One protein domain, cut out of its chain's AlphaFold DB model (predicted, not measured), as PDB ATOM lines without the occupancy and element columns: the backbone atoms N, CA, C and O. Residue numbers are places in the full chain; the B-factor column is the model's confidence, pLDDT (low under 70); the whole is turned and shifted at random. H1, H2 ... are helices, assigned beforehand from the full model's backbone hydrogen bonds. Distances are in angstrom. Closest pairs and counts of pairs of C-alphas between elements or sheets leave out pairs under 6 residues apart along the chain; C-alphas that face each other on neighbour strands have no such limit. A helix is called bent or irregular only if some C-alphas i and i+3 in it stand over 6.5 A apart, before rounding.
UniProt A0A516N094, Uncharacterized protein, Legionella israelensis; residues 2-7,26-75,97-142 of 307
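Overview. This is residues 2 to 7, 26 to 75 and 97 to 142 of the 307 residues of an uncharacterized protein of Legionella israelensis (UniProt A0A516N094). A long helical hairpin, H6 and H7 side by side, has a head of four shorter helices, H2 to H5, at the end where H6 begins: H3 and H5 pack on residues 100 to 108 of H6, while H2, apart from H6, reaches the head through H5. In the head H3 crosses H6, H5 packs on the first turns of H6, and H2 packs on H5 farther out; the short H1 packs on H7, and residues 118 to 124 stick out at the hairpin's turn. The printed part has 102 residues with seven named helices, H1 to H7 in chain order, and no named strand; its class is all helix. It is only just compact, close to loose, with a radius of gyration of the C-alphas of 15.1 A, and elongated, spanning 51 by 27 by 21 A.

Arrangement. Start from H6, residues 100 to 119, a hub that touches three helices. H7, residues 124 to 139, touches it at a shallow tilt of 11 degrees, opposite ways, a hairpin; look for the closest C-alphas at Gly 106 and Ser 137, 4.1 A apart. H3, residues 41 to 50, also a hub with three, is about perpendicular to H6 at 81 degrees and touches its residues 104 to 108 alone, closest at the C-alphas of Leu 45 and Lys 105, 5.9 A. H5, residues 61 to 73, touches residues 100 to 104 of H6 alone, at a steep tilt of 41 degrees, the same way; the closest C-alphas, of Gln 68 and Cys 100, are 5.5 A apart. H2, residues 29 to 37, touches H5, closest at the C-alphas of Val 37 and Tyr 66, 6.8 A. H4, residues 52 to 58, touches H3 only at the corner, where the C-alphas of Ala 48 and Asp 55 are closest at 4.1 A. H1, residues 3 to 7, touches H7, closest at the C-alphas of Leu 3 and Tyr 133, 5.8 A. H2 and H7 are among the pairs apart. Every O i to N i+4 pair is within hydrogen-bond range in H1, H2, H3, H4 and H6, against 7 of 9 in H5 and 10 of 12 in H7.

Along the chain. Find C-alpha 100 at (-43.077, -56.929, -6.094); from there H6 runs 28.2 A to C-alpha 119. H7 covers 23.5 A and ends at C-alpha 139, (-55.410, -52.216, -9.698). H5 measures 19.5 A and is irregular, with C-alphas 62 and 65 7.4 A apart. H3 measures 14.3 A, H2 12.5 A, H4 9.6 A and H1 6.1 A.

Size, cuts and confidence. The farthest C-alphas, of Lys 28 and Glu 124, are 50.9 A apart. Residues 8 to 25 and 76 to 96 are not printed; the gaps are 27.6 A and 18.0 A between C-alphas. The links printed whole are tight. Mean pLDDT of the printed part is 91.7; look for residue 120, under 70.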
ATOM      1  N   LYS A   2     -53.058 -34.540 -14.876       88.94
ATOM      2  CA  LYS A   2     -53.842 -35.780 -15.094       88.94
ATOM      3  C   LYS A   2     -52.957 -37.018 -15.266       88.94
ATOM      4  O   LYS A   2     -51.872 -36.902 -15.833       88.94
ATOM      5  N   LEU A   3     -53.452 -38.204 -14.893       91.06
ATOM      6  CA  LEU A   3     -52.705 -39.467 -15.025       91.06
ATOM      7  C   LEU A   3     -52.209 -39.710 -16.459       91.06
ATOM      8  O   LEU A   3     -51.043 -40.025 -16.666       91.06
ATOM      9  N   ILE A   4     -53.063 -39.502 -17.465       91.06
ATOM     10  CA  ILE A   4     -52.689 -39.692 -18.880       91.06
ATOM     11  C   ILE A   4     -51.506 -38.792 -19.272       91.06
ATOM     12  O   ILE A   4     -50.616 -39.212 -20.009       91.06
ATOM     13  N   GLN A   5     -51.469 -37.558 -18.762       90.81
ATOM     14  CA  GLN A   5     -50.367 -36.630 -19.026       90.81
ATOM     15  C   GLN A   5     -49.092 -37.081 -18.317       90.81
ATOM     16  O   GLN A   5     -48.029 -37.080 -18.925       90.81
ATOM     17  N   PHE A   6     -49.206 -37.525 -17.065       92.25
ATOM     18  CA  PHE A   6     -48.084 -38.073 -16.309       92.25
ATOM     19  C   PHE A   6     -47.474 -39.306 -16.973       92.25
ATOM     20  O   PHE A   6     -46.254 -39.412 -17.052       92.25
ATOM     21  N   LEU A   7     -48.313 -40.200 -17.498       94.19
ATOM     22  CA  LEU A   7     -47.898 -41.411 -18.202       94.19
ATOM     23  C   LEU A   7     -47.419 -41.145 -19.636       94.19
ATOM     24  O   LEU A   7     -46.780 -42.004 -20.238       94.19
ATOM     25  N   VAL A  26     -29.237 -56.972 -28.840       91.62
ATOM     26  CA  VAL A  26     -27.783 -56.929 -29.066       91.62
ATOM     27  C   VAL A  26     -26.997 -57.619 -27.951       91.62
ATOM     28  O   VAL A  26     -25.920 -58.166 -28.200       91.62
ATOM     29  N   LEU A  27     -27.485 -57.565 -26.711       90.69
ATOM     30  CA  LEU A  27     -26.778 -58.109 -25.557       90.69
ATOM     31  C   LEU A  27     -27.158 -59.562 -25.294       90.69
ATOM     32  O   LEU A  27     -28.291 -59.991 -25.489       90.69
ATOM     33  N   LYS A  28     -26.195 -60.313 -24.753       90.31
ATOM     34  CA  LYS A  28     -26.492 -61.600 -24.121       90.31
ATOM     35  C   LYS A  28     -27.425 -61.381 -22.917       90.31
ATOM     36  O   LYS A  28     -27.262 -60.356 -22.247       90.31
ATOM     37  N   PRO A  29     -28.309 -62.342 -22.588       88.06
ATOM     38  CA  PRO A  29     -29.300 -62.196 -21.518       88.06
ATOM     39  C   PRO A  29     -28.726 -61.669 -20.192       88.06
ATOM     40  O   PRO A  29     -29.186 -60.654 -19.679       88.06
ATOM     41  N   GLU A  30     -27.638 -62.256 -19.688       88.38
ATOM     42  CA  GLU A  30     -27.002 -61.823 -18.431       88.38
ATOM     43  C   GLU A  30     -26.522 -60.363 -18.466       88.38
ATOM     44  O   GLU A  30     -26.668 -59.613 -17.500       88.38
ATOM     45  N   CYS A  31     -25.937 -59.929 -19.586       89.81
ATOM     46  CA  CYS A  31     -25.480 -58.549 -19.749       89.81
ATOM     47  C   CYS A  31     -26.660 -57.581 -19.866       89.81
ATOM     48  O   CYS A  31     -26.566 -56.450 -19.390       89.81
ATOM     49  N   PHE A  32     -27.754 -58.022 -20.492       92.25
ATOM     50  CA  PHE A  32     -28.981 -57.248 -20.612       92.25
ATOM     51  C   PHE A  32     -29.609 -56.992 -19.239       92.25
ATOM     52  O   PHE A  32     -29.766 -55.832 -18.865       92.25
ATOM     53  N   TYR A  33     -29.874 -58.032 -18.445       91.19
ATOM     54  CA  TYR A  33     -30.504 -57.863 -17.131       91.19
ATOM     55  C   TYR A  33     -29.640 -57.038 -16.169       91.19
ATOM     56  O   TYR A  33     -30.150 -56.144 -15.498       91.19
ATOM     57  N   ASN A  34     -28.313 -57.210 -16.195       89.75
ATOM     58  CA  ASN A  34     -27.396 -56.342 -15.448       89.75
ATOM     59  C   ASN A  34     -27.475 -54.863 -15.870       89.75
ATOM     60  O   ASN A  34     -27.251 -53.971 -15.047       89.75
ATOM     61  N   ALA A  35     -27.766 -54.579 -17.143       90.75
ATOM     62  CA  ALA A  35     -27.990 -53.216 -17.613       90.75
ATOM     63  C   ALA A  35     -29.350 -52.665 -17.153       90.75
ATOM     64  O   ALA A  35     -29.431 -51.475 -16.849       90.75
ATOM     65  N   ILE A  36     -30.383 -53.513 -17.060       92.88
ATOM     66  CA  ILE A  36     -31.709 -53.140 -16.544       92.88
ATOM     67  C   ILE A  36     -31.658 -52.816 -15.049       92.88
ATOM     68  O   ILE A  36     -32.144 -51.766 -14.651       92.88
ATOM     69  N   VAL A  37     -30.986 -53.628 -14.231       90.81
ATOM     70  CA  VAL A  37     -30.840 -53.388 -12.777       90.81
ATOM     71  C   VAL A  37     -30.170 -52.040 -12.460       90.81
ATOM     72  O   VAL A  37     -30.399 -51.447 -11.409       90.81
ATOM     73  N   ARG A  38     -29.333 -51.537 -13.375       89.44
ATOM     74  CA  ARG A  38     -28.638 -50.240 -13.257       89.44
ATOM     75  C   ARG A  38     -29.405 -49.078 -13.882       89.44
ATOM     76  O   ARG A  38     -28.877 -47.965 -13.937       89.44
ATOM     77  N   TYR A  39     -30.581 -49.338 -14.435       91.75
ATOM     78  CA  TYR A  39     -31.398 -48.307 -15.042       91.75
ATOM     79  C   TYR A  39     -32.102 -47.465 -13.975       91.75
ATOM     80  O   TYR A  39     -32.191 -47.828 -12.808       91.75
ATOM     81  N   ASP A  40     -32.604 -46.317 -14.407       92.31
ATOM     82  CA  ASP A  40     -33.443 -45.442 -13.596       92.31
ATOM     83  C   ASP A  40     -34.780 -46.135 -13.280       92.31
ATOM     84  O   ASP A  40     -35.569 -46.396 -14.195       92.31
ATOM     85  N   THR A  41     -35.006 -46.457 -12.002       93.06
ATOM     86  CA  THR A  41     -36.172 -47.221 -11.533       93.06
ATOM     87  C   THR A  41     -37.490 -46.515 -11.825       93.06
ATOM     88  O   THR A  41     -38.425 -47.169 -12.278       93.06
ATOM     89  N   GLU A  42     -37.585 -45.198 -11.621       93.56
ATOM     90  CA  GLU A  42     -38.826 -44.455 -11.887       93.56
ATOM     91  C   GLU A  42     -39.184 -44.520 -13.371       93.56
ATOM     92  O   GLU A  42     -40.334 -44.777 -13.737       93.56
ATOM     93  N   VAL A  43     -38.182 -44.365 -14.242       94.81
ATOM     94  CA  VAL A  43     -38.397 -44.513 -15.681       94.81
ATOM     95  C   VAL A  43     -38.769 -45.947 -16.047       94.81
ATOM     96  O   VAL A  43     -39.674 -46.130 -16.856       94.81
ATOM     97  N   LEU A  44     -38.128 -46.965 -15.463       96.00
ATOM     98  CA  LEU A  44     -38.506 -48.362 -15.705       96.00
ATOM     99  C   LEU A  44     -39.951 -48.644 -15.289       96.00
ATOM    100  O   LEU A  44     -40.684 -49.254 -16.063       96.00
ATOM    101  N   LEU A  45     -40.378 -48.176 -14.113       97.38
ATOM    102  CA  LEU A  45     -41.747 -48.358 -13.628       97.38
ATOM    103  C   LEU A  45     -42.752 -47.674 -14.554       97.38
ATOM    104  O   LEU A  45     -43.718 -48.309 -14.977       97.38
ATOM    105  N   LYS A  46     -42.501 -46.417 -14.938       97.38
ATOM    106  CA  LYS A  46     -43.362 -45.692 -15.879       97.38
ATOM    107  C   LYS A  46     -43.434 -46.391 -17.237       97.38
ATOM    108  O   LYS A  46     -44.529 -46.587 -17.759       97.38
ATOM    109  N   LEU A  47     -42.299 -46.822 -17.791       97.19
ATOM    110  CA  LEU A  47     -42.253 -47.567 -19.053       97.19
ATOM    111  C   LEU A  47     -42.998 -48.904 -18.959       97.19
ATOM    112  O   LEU A  47     -43.772 -49.225 -19.854       97.19
ATOM    113  N   ALA A  48     -42.838 -49.648 -17.865       97.38
ATOM    114  CA  ALA A  48     -43.547 -50.904 -17.627       97.38
ATOM    115  C   ALA A  48     -45.054 -50.717 -17.351       97.38
ATOM    116  O   ALA A  48     -45.808 -51.688 -17.379       97.38
ATOM    117  N   ILE A  49     -45.518 -49.503 -17.048       97.56
ATOM    118  CA  ILE A  49     -46.952 -49.182 -16.975       97.56
ATOM    119  C   ILE A  49     -47.519 -48.939 -18.380       97.56
ATOM    120  O   ILE A  49     -48.629 -49.377 -18.672       97.56
ATOM    121  N   VAL A  50     -46.775 -48.256 -19.257       96.69
ATOM    122  CA  VAL A  50     -47.306 -47.797 -20.556       96.69
ATOM    123  C   VAL A  50     -46.963 -48.690 -21.748       96.69
ATOM    124  O   VAL A  50     -47.649 -48.621 -22.765       96.69
ATOM    125  N   ASN A  51     -45.925 -49.522 -21.644       96.75
ATOM    126  CA  ASN A  51     -45.469 -50.411 -22.709       96.75
ATOM    127  C   ASN A  51     -45.526 -51.886 -22.251       96.75
ATOM    128  O   ASN A  51     -44.713 -52.299 -21.418       96.75
ATOM    129  N   PRO A  52     -46.422 -52.712 -22.831       95.94
ATOM    130  CA  PRO A  52     -46.548 -54.133 -22.493       95.94
ATOM    131  C   PRO A  52     -45.301 -54.981 -22.774       95.94
ATOM    132  O   PRO A  52     -45.076 -55.977 -22.091       95.94
ATOM    133  N   GLU A  53     -44.487 -54.623 -23.770       95.88
ATOM    134  CA  GLU A  53     -43.241 -55.342 -24.047       95.88
ATOM    135  C   GLU A  53     -42.208 -55.093 -22.944       95.88
ATOM    136  O   GLU A  53     -41.545 -56.031 -22.501       95.88
ATOM    137  N   ILE A  54     -42.094 -53.849 -22.467       96.19
ATOM    138  CA  ILE A  54     -41.229 -53.532 -21.325       96.19
ATOM    139  C   ILE A  54     -41.787 -54.145 -20.043       96.19
ATOM    140  O   ILE A  54     -41.009 -54.673 -19.257       96.19
ATOM    141  N   ASP A  55     -43.109 -54.163 -19.851       97.56
ATOM    142  CA  ASP A  55     -43.710 -54.879 -18.724       97.56
ATOM    143  C   ASP A  55     -43.312 -56.358 -18.714       97.56
ATOM    144  O   ASP A  55     -42.819 -56.864 -17.709       97.56
ATOM    145  N   ALA A  56     -43.452 -57.041 -19.853       96.12
ATOM    146  CA  ALA A  56     -43.077 -58.445 -19.981       96.12
ATOM    147  C   ALA A  56     -41.584 -58.678 -19.699       96.12
ATOM    148  O   ALA A  56     -41.238 -59.657 -19.048       96.12
ATOM    149  N   LEU A  57     -40.711 -57.763 -20.137       94.88
ATOM    150  CA  LEU A  57     -39.278 -57.795 -19.820       94.88
ATOM    151  C   LEU A  57     -39.007 -57.610 -18.329       94.88
ATOM    152  O   LEU A  57     -38.154 -58.290 -17.771       94.88
ATOM    153  N   CYS A  58     -39.706 -56.681 -17.681       96.12
ATOM    154  CA  CYS A  58     -39.572 -56.453 -16.250       96.12
ATOM    155  C   CYS A  58     -40.099 -57.642 -15.436       96.12
ATOM    156  O   CYS A  58     -39.597 -57.873 -14.344       96.12
ATOM    157  N   ARG A  59     -41.055 -58.416 -15.957       95.75
ATOM    158  CA  ARG A  59     -41.585 -59.640 -15.326       95.75
ATOM    159  C   ARG A  59     -40.735 -60.891 -15.558       95.75
ATOM    160  O   ARG A  59     -41.143 -61.975 -15.150       95.75
ATOM    161  N   SER A  60     -39.603 -60.768 -16.245       94.19
ATOM    162  CA  SER A  60     -38.663 -61.871 -16.408       94.19
ATOM    163  C   SER A  60     -38.144 -62.358 -15.042       94.19
ATOM    164  O   SER A  60     -37.749 -61.508 -14.236       94.19
ATOM    165  N   PRO A  61     -38.056 -63.682 -14.799       92.75
ATOM    166  CA  PRO A  61     -37.558 -64.242 -13.535       92.75
ATOM    167  C   PRO A  61     -36.177 -63.715 -13.121       92.75
ATOM    168  O   PRO A  61     -35.878 -63.560 -11.942       92.75
ATOM    169  N   GLU A  62     -35.332 -63.363 -14.091       93.56
ATOM    170  CA  GLU A  62     -33.997 -62.806 -13.864       93.56
ATOM    171  C   GLU A  62     -34.003 -61.441 -13.149       93.56
ATOM    172  O   GLU A  62     -32.950 -60.990 -12.691       93.56
ATOM    173  N   LEU A  63     -35.157 -60.772 -13.056       94.88
ATOM    174  CA  LEU A  63     -35.332 -59.507 -12.341       94.88
ATOM    175  C   LEU A  63     -36.138 -59.649 -11.041       94.88
ATOM    176  O   LEU A  63     -36.286 -58.655 -10.329       94.88
ATOM    177  N   ASP A  64     -36.624 -60.843 -10.686       93.62
ATOM    178  CA  ASP A  64     -37.478 -61.027  -9.506       93.62
ATOM    179  C   ASP A  64     -36.773 -60.610  -8.210       93.62
ATOM    180  O   ASP A  64     -37.332 -59.844  -7.423       93.62
ATOM    181  N   ASP A  65     -35.523 -61.036  -8.018       94.00
ATOM    182  CA  ASP A  65     -34.712 -60.655  -6.854       94.00
ATOM    183  C   ASP A  65     -34.478 -59.138  -6.793       94.00
ATOM    184  O   ASP A  65     -34.494 -58.536  -5.718       94.00
ATOM    185  N   TYR A  66     -34.305 -58.496  -7.953       95.38
ATOM    186  CA  TYR A  66     -34.126 -57.049  -8.039       95.38
ATOM    187  C   TYR A  66     -35.383 -56.300  -7.588       95.38
ATOM    188  O   TYR A  66     -35.293 -55.385  -6.765       95.38
ATOM    189  N   TRP A  67     -36.562 -56.703  -8.068       96.81
ATOM    190  CA  TRP A  67     -37.820 -56.082  -7.651       96.81
ATOM    191  C   TRP A  67     -38.153 -56.360  -6.189       96.81
ATOM    192  O   TRP A  67     -38.673 -55.475  -5.512       96.81
ATOM    193  N   GLN A  68     -37.849 -57.559  -5.684       95.31
ATOM    194  CA  GLN A  68     -38.025 -57.887  -4.269       95.31
ATOM    195  C   GLN A  68     -37.159 -57.004  -3.374       95.31
ATOM    196  O   GLN A  68     -37.652 -56.482  -2.375       95.31
ATOM    197  N   GLU A  69     -35.894 -56.793  -3.739       93.31
ATOM    198  CA  GLU A  69     -34.996 -55.937  -2.969       93.31
ATOM    199  C   GLU A  69     -35.436 -54.468  -3.008       93.31
ATOM    200  O   GLU A  69     -35.496 -53.818  -1.965       93.31
ATOM    201  N   LEU A  70     -35.842 -53.955  -4.175       93.56
ATOM    202  CA  LEU A  70     -36.418 -52.609  -4.272       93.56
ATOM    203  C   LEU A  70     -37.691 -52.460  -3.432       93.56
ATOM    204  O   LEU A  70     -37.866 -51.448  -2.757       93.56
ATOM    205  N   TRP A  71     -38.567 -53.467  -3.440       95.06
ATOM    206  CA  TRP A  71     -39.777 -53.461  -2.623       95.06
ATOM    207  C   TRP A  71     -39.449 -53.415  -1.131       95.06
ATOM    208  O   TRP A  71     -40.011 -52.586  -0.418       95.06
ATOM    209  N   ARG A  72     -38.502 -54.238  -0.660       92.62
ATOM    210  CA  ARG A  72     -38.047 -54.213   0.740       92.62
ATOM    211  C   ARG A  72     -37.577 -52.825   1.155       92.62
ATOM    212  O   ARG A  72     -37.987 -52.334   2.205       92.62
ATOM    213  N   GLN A  73     -36.774 -52.185   0.305       89.25
ATOM    214  CA  GLN A  73     -36.214 -50.853   0.545       89.25
ATOM    215  C   GLN A  73     -37.249 -49.721   0.487       89.25
ATOM    216  O   GLN A  73     -36.998 -48.657   1.049       89.25
ATOM    217  N   ALA A  74     -38.398 -49.934  -0.157       88.94
ATOM    218  CA  ALA A  74     -39.475 -48.946  -0.230       88.94
ATOM    219  C   ALA A  74     -40.273 -48.801   1.084       88.94
ATOM    220  O   ALA A  74     -41.094 -47.893   1.206       88.94
ATOM    221  N   GLY A  75     -40.054 -49.676   2.073       81.31
ATOM    222  CA  GLY A  75     -40.608 -49.512   3.419       81.31
ATOM    223  C   GLY A  75     -40.051 -48.256   4.096       81.31
ATOM    224  O   GLY A  75     -38.838 -48.085   4.208       81.31
ATOM    225  N   THR A  97     -49.245 -63.010  -3.136       92.25
ATOM    226  CA  THR A  97     -50.530 -62.667  -3.763       92.25
ATOM    227  C   THR A  97     -50.411 -61.598  -4.847       92.25
ATOM    228  O   THR A  97     -51.312 -61.495  -5.682       92.25
ATOM    229  N   VAL A  98     -49.338 -60.802  -4.822       94.69
ATOM    230  CA  VAL A  98     -49.051 -59.702  -5.753       94.69
ATOM    231  C   VAL A  98     -47.539 -59.628  -5.951       94.69
ATOM    232  O   VAL A  98     -46.799 -59.659  -4.968       94.69
ATOM    233  N   SER A  99     -47.078 -59.519  -7.200       95.69
ATOM    234  CA  SER A  99     -45.645 -59.421  -7.500       95.69
ATOM    235  C   SER A  99     -45.040 -58.123  -6.947       95.69
ATOM    236  O   SER A  99     -45.704 -57.086  -6.919       95.69
ATOM    237  N   CYS A 100     -43.764 -58.143  -6.554       96.94
ATOM    238  CA  CYS A 100     -43.077 -56.929  -6.094       96.94
ATOM    239  C   CYS A 100     -43.025 -55.836  -7.172       96.94
ATOM    240  O   CYS A 100     -43.135 -54.662  -6.835       96.94
ATOM    241  N   LEU A 101     -42.944 -56.202  -8.457       97.81
ATOM    242  CA  LEU A 101     -43.044 -55.244  -9.560       97.81
ATOM    243  C   LEU A 101     -44.402 -54.529  -9.568       97.81
ATOM    244  O   LEU A 101     -44.445 -53.306  -9.685       97.81
ATOM    245  N   ASP A 102     -45.509 -55.264  -9.426       98.19
ATOM    246  CA  ASP A 102     -46.841 -54.651  -9.365       98.19
ATOM    247  C   ASP A 102     -46.987 -53.782  -8.112       98.19
ATOM    248  O   ASP A 102     -47.431 -52.640  -8.210       98.19
ATOM    249  N   LEU A 103     -46.509 -54.246  -6.954       97.38
ATOM    250  CA  LEU A 103     -46.518 -53.447  -5.725       97.38
ATOM    251  C   LEU A 103     -45.741 -52.132  -5.878       97.38
ATOM    252  O   LEU A 103     -46.233 -51.086  -5.451       97.38
ATOM    253  N   LEU A 104     -44.580 -52.158  -6.536       97.88
ATOM    254  CA  LEU A 104     -43.783 -50.967  -6.835       97.88
ATOM    255  C   LEU A 104     -44.493 -50.022  -7.811       97.88
ATOM    256  O   LEU A 104     -44.487 -48.815  -7.589       97.88
ATOM    257  N   LYS A 105     -45.159 -50.536  -8.856       98.31
ATOM    258  CA  LYS A 105     -45.984 -49.704  -9.756       98.31
ATOM    259  C   LYS A 105     -47.142 -49.049  -9.013       98.31
ATOM    260  O   LYS A 105     -47.411 -47.863  -9.199       98.31
ATOM    261  N   GLY A 106     -47.814 -49.821  -8.163       98.00
ATOM    262  CA  GLY A 106     -48.889 -49.336  -7.317       98.00
ATOM    263  C   GLY A 106     -48.406 -48.225  -6.386       98.00
ATOM    264  O   GLY A 106     -49.025 -47.162  -6.339       98.00
ATOM    265  N   LEU A 107     -47.284 -48.437  -5.698       96.75
ATOM    266  CA  LEU A 107     -46.680 -47.443  -4.813       96.75
ATOM    267  C   LEU A 107     -46.249 -46.183  -5.574       96.75
ATOM    268  O   LEU A 107     -46.634 -45.093  -5.172       96.75
ATOM    269  N   TYR A 108     -45.575 -46.322  -6.717       97.06
ATOM    270  CA  TYR A 108     -45.166 -45.201  -7.572       97.06
ATOM    271  C   TYR A 108     -46.343 -44.297  -7.967       97.06
ATOM    272  O   TYR A 108     -46.270 -43.072  -7.866       97.06
ATOM    273  N   LEU A 109     -47.470 -44.892  -8.372       97.56
ATOM    274  CA  LEU A 109     -48.684 -44.140  -8.701       97.56
ATOM    275  C   LEU A 109     -49.339 -43.508  -7.464       97.56
ATOM    276  O   LEU A 109     -49.880 -42.406  -7.559       97.56
ATOM    277  N   TYR A 110     -49.287 -44.181  -6.313       95.94
ATOM    278  CA  TYR A 110     -49.816 -43.658  -5.053       95.94
ATOM    279  C   TYR A 110     -48.998 -42.468  -4.529       95.94
ATOM    280  O   TYR A 110     -49.566 -41.459  -4.119       95.94
ATOM    281  N   GLU A 111     -47.672 -42.536  -4.600       93.94
ATOM    282  CA  GLU A 111     -46.774 -41.441  -4.218       93.94
ATOM    283  C   GLU A 111     -46.908 -40.245  -5.168       93.94
ATOM    284  O   GLU A 111     -46.905 -39.091  -4.730       93.94
ATOM    285  N   ALA A 112     -47.103 -40.498  -6.470       93.12
ATOM    286  CA  ALA A 112     -47.426 -39.452  -7.439       93.12
ATOM    287  C   ALA A 112     -48.768 -38.772  -7.116       93.12
ATOM    288  O   ALA A 112     -48.868 -37.545  -7.184       93.12
ATOM    289  N   TYR A 113     -49.777 -39.549  -6.702       92.75
ATOM    290  CA  TYR A 113     -51.049 -39.033  -6.192       92.75
ATOM    291  C   TYR A 113     -50.852 -38.146  -4.956       92.75
ATOM    292  O   TYR A 113     -51.345 -37.018  -4.934       92.75
ATOM    293  N   GLN A 114     -50.097 -38.602  -3.953       90.50
ATOM    294  CA  GLN A 114     -49.828 -37.811  -2.747       90.50
ATOM    295  C   GLN A 114     -49.087 -36.511  -3.082       90.50
ATOM    296  O   GLN A 114     -49.513 -35.431  -2.681       90.50
ATOM    297  N   SER A 115     -48.048 -36.601  -3.913       89.25
ATOM    298  CA  SER A 115     -47.265 -35.449  -4.370       89.25
ATOM    299  C   SER A 115     -48.108 -34.410  -5.109       89.25
ATOM    300  O   SER A 115     -47.823 -33.214  -5.032       89.25
ATOM    301  N   LEU A 116     -49.121 -34.848  -5.861       86.31
ATOM    302  CA  LEU A 116     -50.036 -33.955  -6.569       86.31
ATOM    303  C   LEU A 116     -50.906 -33.156  -5.588       86.31
ATOM    304  O   LEU A 116     -51.105 -31.960  -5.786       86.31
ATOM    305  N   LEU A 117     -51.380 -33.801  -4.521       83.31
ATOM    306  CA  LEU A 117     -52.211 -33.166  -3.497       83.31
ATOM    307  C   LEU A 117     -51.433 -32.215  -2.575       83.31
ATOM    308  O   LEU A 117     -52.035 -31.318  -1.994       83.31
ATOM    309  N   GLU A 118     -50.119 -32.398  -2.432       83.69
ATOM    310  CA  GLU A 118     -49.264 -31.523  -1.615       83.69
ATOM    311  C   GLU A 118     -48.824 -30.239  -2.333       83.69
ATOM    312  O   GLU A 118     -48.564 -29.225  -1.685       83.69
ATOM    313  N   LYS A 119     -48.687 -30.276  -3.665       72.56
ATOM    314  CA  LYS A 119     -48.067 -29.193  -4.455       72.56
ATOM    315  C   LYS A 119     -49.041 -28.137  -4.964       72.56
ATOM    316  O   LYS A 119     -48.607 -27.040  -5.313       72.56
ATOM    317  N   GLU A 120     -50.320 -28.467  -5.061       68.06
ATOM    318  CA  GLU A 120     -51.340 -27.611  -5.660       68.06
ATOM    319  C   GLU A 120     -52.407 -27.251  -4.612       68.06
ATOM    320  O   GLU A 120     -52.675 -28.023  -3.690       68.06
ATOM    321  N   GLU A 121     -53.027 -26.070  -4.725       75.00
ATOM    322  CA  GLU A 121     -54.205 -25.758  -3.908       75.00
ATOM    323  C   GLU A 121     -55.296 -26.804  -4.187       75.00
ATOM    324  O   GLU A 121     -55.617 -27.083  -5.345       75.00
ATOM    325  N   MET A 122     -55.871 -27.389  -3.131       72.69
ATOM    326  CA  MET A 122     -56.925 -28.392  -3.278       72.69
ATOM    327  C   MET A 122     -58.174 -27.780  -3.922       72.69
ATOM    328  O   MET A 122     -58.999 -27.158  -3.256       72.69
ATOM    329  N   THR A 123     -58.321 -28.000  -5.227       77.44
ATOM    330  CA  THR A 123     -59.528 -27.682  -5.999       77.44
ATOM    331  C   THR A 123     -60.314 -28.957  -6.309       77.44
ATOM    332  O   THR A 123     -59.746 -30.047  -6.375       77.44
ATOM    333  N   GLU A 124     -61.624 -28.843  -6.547       75.25
ATOM    334  CA  GLU A 124     -62.459 -29.994  -6.935       75.25
ATOM    335  C   GLU A 124     -61.940 -30.686  -8.206       75.25
ATOM    336  O   GLU A 124     -61.913 -31.913  -8.276       75.25
ATOM    337  N   GLN A 125     -61.455 -29.910  -9.182       79.00
ATOM    338  CA  GLN A 125     -60.888 -30.454 -10.418       79.00
ATOM    339  C   GLN A 125     -59.589 -31.227 -10.169       79.00
ATOM    340  O   GLN A 125     -59.381 -32.270 -10.781       79.00
ATOM    341  N   LEU A 126     -58.728 -30.742  -9.267       76.06
ATOM    342  CA  LEU A 126     -57.511 -31.452  -8.876       76.06
ATOM    343  C   LEU A 126     -57.841 -32.794  -8.221       76.06
ATOM    344  O   LEU A 126     -57.210 -33.799  -8.534       76.06
ATOM    345  N   ILE A 127     -58.839 -32.811  -7.335       75.00
ATOM    346  CA  ILE A 127     -59.297 -34.033  -6.668       75.00
ATOM    347  C   ILE A 127     -59.824 -35.031  -7.701       75.00
ATOM    348  O   ILE A 127     -59.495 -36.212  -7.614       75.00
ATOM    349  N   GLU A 128     -60.596 -34.574  -8.689       81.81
ATOM    350  CA  GLU A 128     -61.084 -35.433  -9.772       81.81
ATOM    351  C   GLU A 128     -59.932 -36.002 -10.609       81.81
ATOM    352  O   GLU A 128     -59.851 -37.211 -10.808       81.81
ATOM    353  N   ASP A 129     -58.987 -35.155 -11.018       80.88
ATOM    354  CA  ASP A 129     -57.816 -35.562 -11.802       80.88
ATOM    355  C   ASP A 129     -56.885 -36.515 -11.023       80.88
ATOM    356  O   ASP A 129     -56.192 -37.344 -11.619       80.88
ATOM    357  N   ALA A 130     -56.862 -36.409  -9.692       85.38
ATOM    358  CA  ALA A 130     -56.071 -37.256  -8.808       85.38
ATOM    359  C   ALA A 130     -56.684 -38.660  -8.622       85.38
ATOM    360  O   ALA A 130     -55.951 -39.610  -8.333       85.38
ATOM    361  N   LYS A 131     -58.000 -38.835  -8.823       88.31
ATOM    362  CA  LYS A 131     -58.675 -40.137  -8.646       88.31
ATOM    363  C   LYS A 131     -58.121 -41.221  -9.561       88.31
ATOM    364  O   LYS A 131     -57.968 -42.354  -9.113       88.31
ATOM    365  N   ASP A 132     -57.776 -40.879 -10.800       92.50
ATOM    366  CA  ASP A 132     -57.264 -41.847 -11.774       92.50
ATOM    367  C   ASP A 132     -55.967 -42.516 -11.297       92.50
ATOM    368  O   ASP A 132     -55.812 -43.728 -11.437       92.50
ATOM    369  N   TYR A 133     -55.063 -41.762 -10.657       95.62
ATOM    370  CA  TYR A 133     -53.850 -42.327 -10.055       95.62
ATOM    371  C   TYR A 133     -54.190 -43.340  -8.969       95.62
ATOM    372  O   TYR A 133     -53.598 -44.417  -8.912       95.62
ATOM    373  N   LEU A 134     -55.159 -42.998  -8.118       93.88
ATOM    374  CA  LEU A 134     -55.583 -43.841  -7.012       93.88
ATOM    375  C   LEU A 134     -56.240 -45.132  -7.521       93.88
ATOM    376  O   LEU A 134     -55.937 -46.211  -7.018       93.88
ATOM    377  N   TYR A 135     -57.082 -45.041  -8.556       95.06
ATOM    378  CA  TYR A 135     -57.676 -46.205  -9.212       95.06
ATOM    379  C   TYR A 135     -56.607 -47.103  -9.836       95.06
ATOM    380  O   TYR A 135     -56.563 -48.290  -9.529       95.06
ATOM    381  N   SER A 136     -55.702 -46.556 -10.652       96.12
ATOM    382  CA  SER A 136     -54.637 -47.352 -11.274       96.12
ATOM    383  C   SER A 136     -53.680 -47.962 -10.247       96.12
ATOM    384  O   SER A 136     -53.278 -49.114 -10.391       96.12
ATOM    385  N   SER A 137     -53.355 -47.237  -9.176       97.94
ATOM    386  CA  SER A 137     -52.549 -47.752  -8.065       97.94
ATOM    387  C   SER A 137     -53.214 -48.949  -7.365       97.94
ATOM    388  O   SER A 137     -52.554 -49.945  -7.054       97.94
ATOM    389  N   ALA A 138     -54.532 -48.884  -7.160       97.25
ATOM    390  CA  ALA A 138     -55.308 -49.962  -6.558       97.25
ATOM    391  C   ALA A 138     -55.363 -51.224  -7.436       97.25
ATOM    392  O   ALA A 138     -55.288 -52.332  -6.899       97.25
ATOM    393  N   GLU A 139     -55.430 -51.080  -8.763       96.00
ATOM    394  CA  GLU A 139     -55.410 -52.216  -9.698       96.00
ATOM    395  C   GLU A 139     -54.089 -52.999  -9.644       96.00
ATOM    396  O   GLU A 139     -54.096 -54.231  -9.705       96.00
ATOM    397  N   TYR A 140     -52.965 -52.309  -9.424       97.31
ATOM    398  CA  TYR A 140     -51.665 -52.937  -9.151       97.31
ATOM    399  C   TYR A 140     -51.543 -53.524  -7.735       97.31
ATOM    400  O   TYR A 140     -50.509 -54.075  -7.364       97.31
ATOM    401  N   GLY A 141     -52.602 -53.434  -6.933       96.31
ATOM    402  CA  GLY A 141     -52.658 -54.023  -5.606       96.31
ATOM    403  C   GLY A 141     -51.961 -53.198  -4.534       96.31
ATOM    404  O   GLY A 141     -51.520 -53.775  -3.553       96.31
ATOM    405  N   CYS A 142     -51.867 -51.871  -4.663       97.38
ATOM    406  CA  CYS A 142     -51.386 -51.025  -3.568       97.38
ATOM    407  C   CYS A 142     -52.432 -50.923  -2.442       97.38
ATOM    408  O   CYS A 142     -53.514 -50.360  -2.639       97.38
TER     409      CYS A 142